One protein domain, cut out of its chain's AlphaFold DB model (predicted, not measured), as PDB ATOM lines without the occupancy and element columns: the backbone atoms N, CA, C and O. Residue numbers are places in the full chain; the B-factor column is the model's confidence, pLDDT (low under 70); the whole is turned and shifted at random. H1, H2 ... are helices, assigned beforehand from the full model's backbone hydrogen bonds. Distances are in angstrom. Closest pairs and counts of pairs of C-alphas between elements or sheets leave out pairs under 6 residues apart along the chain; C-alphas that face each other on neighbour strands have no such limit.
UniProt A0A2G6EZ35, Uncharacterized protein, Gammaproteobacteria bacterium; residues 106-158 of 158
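AT A GLANCE: This is residues 106 to 158 of the 158 residues of an uncharacterized protein of Gammaproteobacteria bacterium (UniProt A0A2G6EZ35). This is a domain of little regular structure, mostly loops, with one longer helix, H1, along one side and the short H2 well away from it. Residues 106 to 117 run to a turn near Ser 115 that leads into H1; beyond H1, residues 132 to 147 fold back through the middle to H2. The printed part has 53 residues, 18 of them in two named helices, H1 then H2, with no named strand: all helix. It is compact and rounded, with a radius of gyration of the C-alphas of 11.0 A and spans of 29 by 26 by 20 A.

HOW THE PARTS SIT: Look first at H1, residues 118 to 131, then at H2, residues 148 to 151: they are apart, with no C-alpha of the one within 8 A of the other. In H1 every O i to N i+4 pair is within hydrogen-bond range; H2 is too short for such a pair, but its one O i to N i+3 pair is within range.

IN THESE COORDINATES: Find C-alpha 118 at (5.523, 15.010, -18.177); from there H1 runs 20.1 A to C-alpha 131. H2 spans 5.7 A and ends at C-alpha 151, (28.019, 18.791, -10.520).

THE WHOLE: The C-alphas of Ser 115 and Lys 133, the two farthest apart, are 29.9 A apart. The link from H1 to H2 is long, 16 residues, and the printed part has no cut. Confidence is low, with pLDDT under 70, at residues 153 to 158, which end the chain.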
ATOM      1  N   THR A 106      21.306  20.169  -2.435       89.75
ATOM      2  CA  THR A 106      21.093  21.311  -1.529       89.75
ATOM      3  C   THR A 106      20.300  22.418  -2.217       89.75
ATOM      4  O   THR A 106      20.172  23.515  -1.680       89.75
ATOM      5  N   LYS A 107      19.831  22.161  -3.441       90.31
ATOM      6  CA  LYS A 107      19.106  23.118  -4.275       90.31
ATOM      7  C   LYS A 107      17.610  22.794  -4.237       90.31
ATOM      8  O   LYS A 107      17.271  21.625  -4.057       90.31
ATOM      9  N   PRO A 108      16.722  23.781  -4.451       92.00
ATOM     10  CA  PRO A 108      15.301  23.516  -4.656       92.00
ATOM     11  C   PRO A 108      15.083  22.542  -5.821       92.00
ATOM     12  O   PRO A 108      15.738  22.662  -6.857       92.00
ATOM     13  N   VAL A 109      14.164  21.590  -5.648       93.56
ATOM     14  CA  VAL A 109      13.850  20.555  -6.643       93.56
ATOM     15  C   VAL A 109      12.365  20.609  -6.979       93.56
ATOM     16  O   VAL A 109      11.527  20.675  -6.082       93.56
ATOM     17  N   VAL A 110      12.047  20.542  -8.272       93.81
ATOM     18  CA  VAL A 110      10.682  20.365  -8.777       93.81
ATOM     19  C   VAL A 110      10.608  18.997  -9.446       93.81
ATOM     20  O   VAL A 110      11.250  18.769 -10.468       93.81
ATOM     21  N   GLY A 111       9.851  18.075  -8.851       93.12
ATOM     22  CA  GLY A 111       9.609  16.747  -9.412       93.12
ATOM     23  C   GLY A 111       8.361  16.739 -10.294       93.12
ATOM     24  O   GLY A 111       7.289  17.132  -9.841       93.12
ATOM     25  N   VAL A 112       8.487  16.268 -11.537       91.75
ATOM     26  CA  VAL A 112       7.361  16.114 -12.472       91.75
ATOM     27  C   VAL A 112       7.138  14.630 -12.755       91.75
ATOM     28  O   VAL A 112       8.011  13.955 -13.297       91.75
ATOM     29  N   THR A 113       5.958  14.121 -12.406       90.12
ATOM     30  CA  THR A 113       5.549  12.722 -12.619       90.12
ATOM     31  C   THR A 113       4.141  12.646 -13.219       90.12
ATOM     32  O   THR A 113       3.447  13.656 -13.313       90.12
ATOM     33  N   GLY A 114       3.726  11.460 -13.665       88.12
ATOM     34  CA  GLY A 114       2.418  11.198 -14.272       88.12
ATOM     35  C   GLY A 114       2.510  10.303 -15.507       88.12
ATOM     36  O   GLY A 114       3.580  10.136 -16.087       88.12
ATOM     37  N   SER A 115       1.402   9.717 -15.951       82.62
ATOM     38  CA  SER A 115       1.421   8.826 -17.123       82.62
ATOM     39  C   SER A 115       1.676   9.601 -18.422       82.62
ATOM     40  O   SER A 115       2.528   9.203 -19.211       82.62
ATOM     41  N   ASN A 116       1.067  10.782 -18.576       90.25
ATOM     42  CA  ASN A 116       1.131  11.612 -19.786       90.25
ATOM     43  C   ASN A 116       1.534  13.062 -19.471       90.25
ATOM     44  O   ASN A 116       1.398  13.516 -18.340       90.25
ATOM     45  N   GLY A 117       2.052  13.789 -20.466       87.94
ATOM     46  CA  GLY A 117       2.316  15.236 -20.368       87.94
ATOM     47  C   GLY A 117       3.568  15.657 -19.586       87.94
ATOM     48  O   GLY A 117       3.917  16.833 -19.620       87.94
ATOM     49  N   LYS A 118       4.289  14.726 -18.942       93.44
ATOM     50  CA  LYS A 118       5.523  15.010 -18.177       93.44
ATOM     51  C   LYS A 118       6.522  15.866 -18.958       93.44
ATOM     52  O   LYS A 118       6.934  16.914 -18.479       93.44
ATOM     53  N   SER A 119       6.878  15.436 -20.171       88.31
ATOM     54  CA  SER A 119       7.863  16.135 -21.001       88.31
ATOM     55  C   SER A 119       7.400  17.538 -21.372       88.31
ATOM     56  O   SER A 119       8.178  18.475 -21.286       88.31
ATOM     57  N   THR A 120       6.117  17.695 -21.702       91.62
ATOM     58  CA  THR A 120       5.514  18.994 -22.023       91.62
ATOM     59  C   THR A 120       5.566  19.947 -20.832       91.62
ATOM     60  O   THR A 120       5.950  21.101 -20.993       91.62
ATOM     61  N   VAL A 121       5.234  19.470 -19.627       94.19
ATOM     62  CA  VAL A 121       5.307  20.278 -18.399       94.19
ATOM     63  C   VAL A 121       6.752  20.663 -18.082       94.19
ATOM     64  O   VAL A 121       7.012  21.813 -17.740       94.19
ATOM     65  N   VAL A 122       7.702  19.736 -18.237       93.38
ATOM     66  CA  VAL A 122       9.133  20.014 -18.035       93.38
ATOM     67  C   VAL A 122       9.638  21.072 -19.024       93.38
ATOM     68  O   VAL A 122      10.329  22.000 -18.606       93.38
ATOM     69  N   SER A 123       9.259  20.987 -20.304       91.38
ATOM     70  CA  SER A 123       9.590  22.011 -21.304       91.38
ATOM     71  C   SER A 123       8.978  23.369 -20.958       91.38
ATOM     72  O   SER A 123       9.678  24.375 -20.977       91.38
ATOM     73  N   LEU A 124       7.710  23.409 -20.541       94.19
ATOM     74  CA  LEU A 124       7.059  24.659 -20.147       94.19
ATOM     75  C   LEU A 124       7.737  25.306 -18.928       94.19
ATOM     76  O   LEU A 124       7.935  26.519 -18.901       94.19
ATOM     77  N   LEU A 125       8.141  24.512 -17.932       94.12
ATOM     78  CA  LEU A 125       8.912  25.013 -16.790       94.12
ATOM     79  C   LEU A 125      10.273  25.576 -17.220       94.12
ATOM     80  O   LEU A 125      10.686  26.617 -16.711       94.12
ATOM     81  N   SER A 126      10.945  24.918 -18.168       92.38
ATOM     82  CA  SER A 126      12.191  25.409 -18.767       92.38
ATOM     83  C   SER A 126      11.997  26.788 -19.406       92.38
ATOM     84  O   SER A 126      12.723  27.721 -19.058       92.38
ATOM     85  N   ASP A 127      10.981  26.949 -20.255       94.19
ATOM     86  CA  ASP A 127      10.691  28.212 -20.951       94.19
ATOM     87  C   ASP A 127      10.367  29.348 -19.968       94.19
ATOM     88  O   ASP A 127      10.831  30.484 -20.127       94.19
ATOM     89  N   VAL A 128       9.618  29.043 -18.902       95.12
ATOM     90  CA  VAL A 128       9.318  29.997 -17.824       95.12
ATOM     91  C   VAL A 128      10.597  30.421 -17.100       95.12
ATOM     92  O   VAL A 128      10.814  31.619 -16.899       95.12
ATOM     93  N   CYS A 129      11.467  29.480 -16.724       92.81
ATOM     94  CA  CYS A 129      12.737  29.797 -16.068       92.81
ATOM     95  C   CYS A 129      13.653  30.641 -16.962       92.81
ATOM     96  O   CYS A 129      14.240  31.613 -16.477       92.81
ATOM     97  N   GLN A 130      13.737  30.310 -18.251       92.19
ATOM     98  CA  GLN A 130      14.527  31.054 -19.229       92.19
ATOM     99  C   GLN A 130      14.005  32.487 -19.394       92.19
ATOM    100  O   GLN A 130      14.773  33.442 -19.262       92.19
ATOM    101  N   THR A 131      12.693  32.650 -19.579       94.94
ATOM    102  CA  THR A 131      12.038  33.966 -19.689       94.94
ATOM    103  C   THR A 131      12.251  34.804 -18.426       94.94
ATOM    104  O   THR A 131      12.541  35.999 -18.499       94.94
ATOM    105  N   ALA A 132      12.185  34.170 -17.254       94.31
ATOM    106  CA  ALA A 132      12.431  34.806 -15.963       94.31
ATOM    107  C   ALA A 132      13.925  35.018 -15.637       94.31
ATOM    108  O   ALA A 132      14.238  35.502 -14.546       94.31
ATOM    109  N   LYS A 133      14.848  34.645 -16.539       93.12
ATOM    110  CA  LYS A 133      16.312  34.704 -16.351       93.12
ATOM    111  C   LYS A 133      16.773  34.025 -15.056       93.12
ATOM    112  O   LYS A 133      17.645  34.523 -14.341       93.12
ATOM    113  N   ARG A 134      16.152  32.894 -14.718       90.19
ATOM    114  CA  ARG A 134      16.512  32.074 -13.556       90.19
ATOM    115  C   ARG A 134      17.429  30.940 -13.987       90.19
ATOM    116  O   ARG A 134      17.217  30.317 -15.016       90.19
ATOM    117  N   ASN A 135      18.412  30.637 -13.147       90.50
ATOM    118  CA  ASN A 135      19.258  29.463 -13.316       90.50
ATOM    119  C   ASN A 135      18.468  28.196 -12.976       90.50
ATOM    120  O   ASN A 135      17.887  28.104 -11.895       90.50
ATOM    121  N   TYR A 136      18.489  27.216 -13.873       91.69
ATOM    122  CA  TYR A 136      17.844  25.918 -13.688       91.69
ATOM    123  C   TYR A 136      18.684  24.805 -14.317       91.69
ATOM    124  O   TYR A 136      19.617  25.067 -15.082       91.69
ATOM    125  N   ILE A 137      18.370  23.562 -13.944       92.50
ATOM    126  CA  ILE A 137      18.958  22.350 -14.516       92.50
ATOM    127  C   ILE A 137      17.826  21.369 -14.807       92.50
ATOM    128  O   ILE A 137      17.052  21.043 -13.908       92.50
ATOM    129  N   LEU A 138      17.747  20.886 -16.047       92.38
ATOM    130  CA  LEU A 138      16.881  19.768 -16.414       92.38
ATOM    131  C   LEU A 138      17.624  18.455 -16.183       92.38
ATOM    132  O   LEU A 138      18.757  18.282 -16.645       92.38
ATOM    133  N   CYS A 139      16.993  17.540 -15.454       90.88
ATOM    134  CA  CYS A 139      17.576  16.242 -15.162       90.88
ATOM    135  C   CYS A 139      16.527  15.142 -14.964       90.88
ATOM    136  O   CYS A 139      15.335  15.413 -14.808       90.88
ATOM    137  N   GLY A 140      16.990  13.891 -14.972       86.75
ATOM    138  CA  GLY A 140      16.153  12.696 -14.908       86.75
ATOM    139  C   GLY A 140      15.920  12.128 -16.305       86.75
ATOM    140  O   GLY A 140      16.871  11.883 -17.038       86.75
ATOM    141  N   ASN A 141      14.657  11.924 -16.684       81.19
ATOM    142  CA  ASN A 141      14.313  11.354 -17.994       81.19
ATOM    143  C   ASN A 141      14.569  12.316 -19.173       81.19
ATOM    144  O   ASN A 141      14.557  11.898 -20.326       81.19
ATOM    145  N   ILE A 142      14.748  13.610 -18.898       79.88
ATOM    146  CA  ILE A 142      15.052  14.646 -19.891       79.88
ATOM    147  C   ILE A 142      16.238  15.455 -19.374       79.88
ATOM    148  O   ILE A 142      16.254  15.862 -18.212       79.88
ATOM    149  N   GLY A 143      17.207  15.721 -20.249       85.06
ATOM    150  CA  GLY A 143      18.420  16.453 -19.901       85.06
ATOM    151  C   GLY A 143      19.491  15.538 -19.316       85.06
ATOM    152  O   GLY A 143      19.806  14.497 -19.892       85.06
ATOM    153  N   LEU A 144      20.090  15.956 -18.203       88.94
ATOM    154  CA  LEU A 144      21.193  15.228 -17.580       88.94
ATOM    155  C   LEU A 144      20.690  14.049 -16.731       88.94
ATOM    156  O   LEU A 144      19.633  14.148 -16.103       88.94
ATOM    157  N   PRO A 145      21.479  12.973 -16.583       90.31
ATOM    158  CA  PRO A 145      21.288  12.026 -15.490       90.31
ATOM    159  C   PRO A 145      21.242  12.768 -14.151       90.31
ATOM    160  O   PRO A 145      22.007  13.711 -13.918       90.31
ATOM    161  N   VAL A 146      20.340  12.349 -13.265       91.50
ATOM    162  CA  VAL A 146      20.001  13.108 -12.051       91.50
ATOM    163  C   VAL A 146      21.221  13.352 -11.151       91.50
ATOM    164  O   VAL A 146      21.427  14.456 -10.652       91.50
ATOM    165  N   LEU A 147      22.110  12.366 -11.027       92.12
ATOM    166  CA  LEU A 147      23.334  12.486 -10.235       92.12
ATOM    167  C   LEU A 147      24.386  13.385 -10.892       92.12
ATOM    168  O   LEU A 147      25.141  14.058 -10.190       92.12
ATOM    169  N   GLN A 148      24.412  13.460 -12.225       90.44
ATOM    170  CA  GLN A 148      25.311  14.358 -12.943       90.44
ATOM    171  C   GLN A 148      24.929  15.826 -12.706       90.44
ATOM    172  O   GLN A 148      25.811  16.676 -12.580       90.44
ATOM    173  N   ALA A 149      23.631  16.119 -12.564       90.19
ATOM    174  CA  ALA A 149      23.109  17.461 -12.298       90.19
ATOM    175  C   ALA A 149      23.654  18.090 -11.002       90.19
ATOM    176  O   ALA A 149      23.736  19.316 -10.901       90.19
ATOM    177  N   LEU A 150      24.084  17.274 -10.031       88.75
ATOM    178  CA  LEU A 150      24.725  17.760  -8.805       88.75
ATOM    179  C   LEU A 150      26.003  18.555  -9.113       88.75
ATOM    180  O   LEU A 150      26.297  19.532  -8.430       88.75
ATOM    181  N   SER A 151      26.734  18.181 -10.161       83.06
ATOM    182  CA  SER A 151      28.019  18.791 -10.520       83.06
ATOM    183  C   SER A 151      27.894  20.109 -11.291       83.06
ATOM    184  O   SER A 151      28.901  20.785 -11.488       83.06
ATOM    185  N   PHE A 152      26.688  20.502 -11.713       78.19
ATOM    186  CA  PHE A 152      26.472  21.699 -12.529       78.19
ATOM    187  C   PHE A 152      25.884  22.860 -11.721       78.19
ATOM    188  O   PHE A 152      25.096  22.672 -10.794       78.19
ATOM    189  N   GLY A 153      26.262  24.092 -12.075       67.88
ATOM    190  CA  GLY A 153      25.651  25.322 -11.552       67.88
ATOM    191  C   GLY A 153      24.369  25.710 -12.297       67.88
ATOM    192  O   GLY A 153      23.410  26.154 -11.667       67.88
ATOM    193  N   THR A 154      24.352  25.470 -13.609       67.56
ATOM    194  CA  THR A 154      23.305  25.809 -14.585       67.56
ATOM    195  C   THR A 154      23.240  24.732 -15.673       67.56
ATOM    196  O   THR A 154      24.175  23.939 -15.803       67.56
ATOM    197  N   CYS A 155      22.155  24.683 -16.454       63.75
ATOM    198  CA  CYS A 155      22.071  23.845 -17.653       63.75
ATOM    199  C   CYS A 155      23.288  24.093 -18.570       63.75
ATOM    200  O   CYS A 155      23.540  25.245 -18.918       63.75
ATOM    201  N   PRO A 156      24.034  23.050 -18.978       59.75
ATOM    202  CA  PRO A 156      25.244  23.224 -19.783       59.75
ATOM    203  C   PRO A 156      24.991  23.653 -21.242       59.75
ATOM    204  O   PRO A 156      25.938  24.074 -21.891       59.75
ATOM    205  N   ASN A 157      23.744  23.589 -21.737       52.59
ATOM    206  CA  ASN A 157      23.374  23.885 -23.130       52.59
ATOM    207  C   ASN A 157      22.097  24.755 -23.239       52.59
ATOM    208  O   ASN A 157      21.135  24.335 -23.881       52.59
ATOM    209  N   THR A 158      22.038  25.911 -22.571       47.72
ATOM    210  CA  THR A 158      21.021  26.945 -22.889       47.72
ATOM    211  C   THR A 158      21.451  27.800 -24.062       47.72
ATOM    212  O   THR A 158      22.626  28.231 -24.031       47.72
TER     213      THR A 158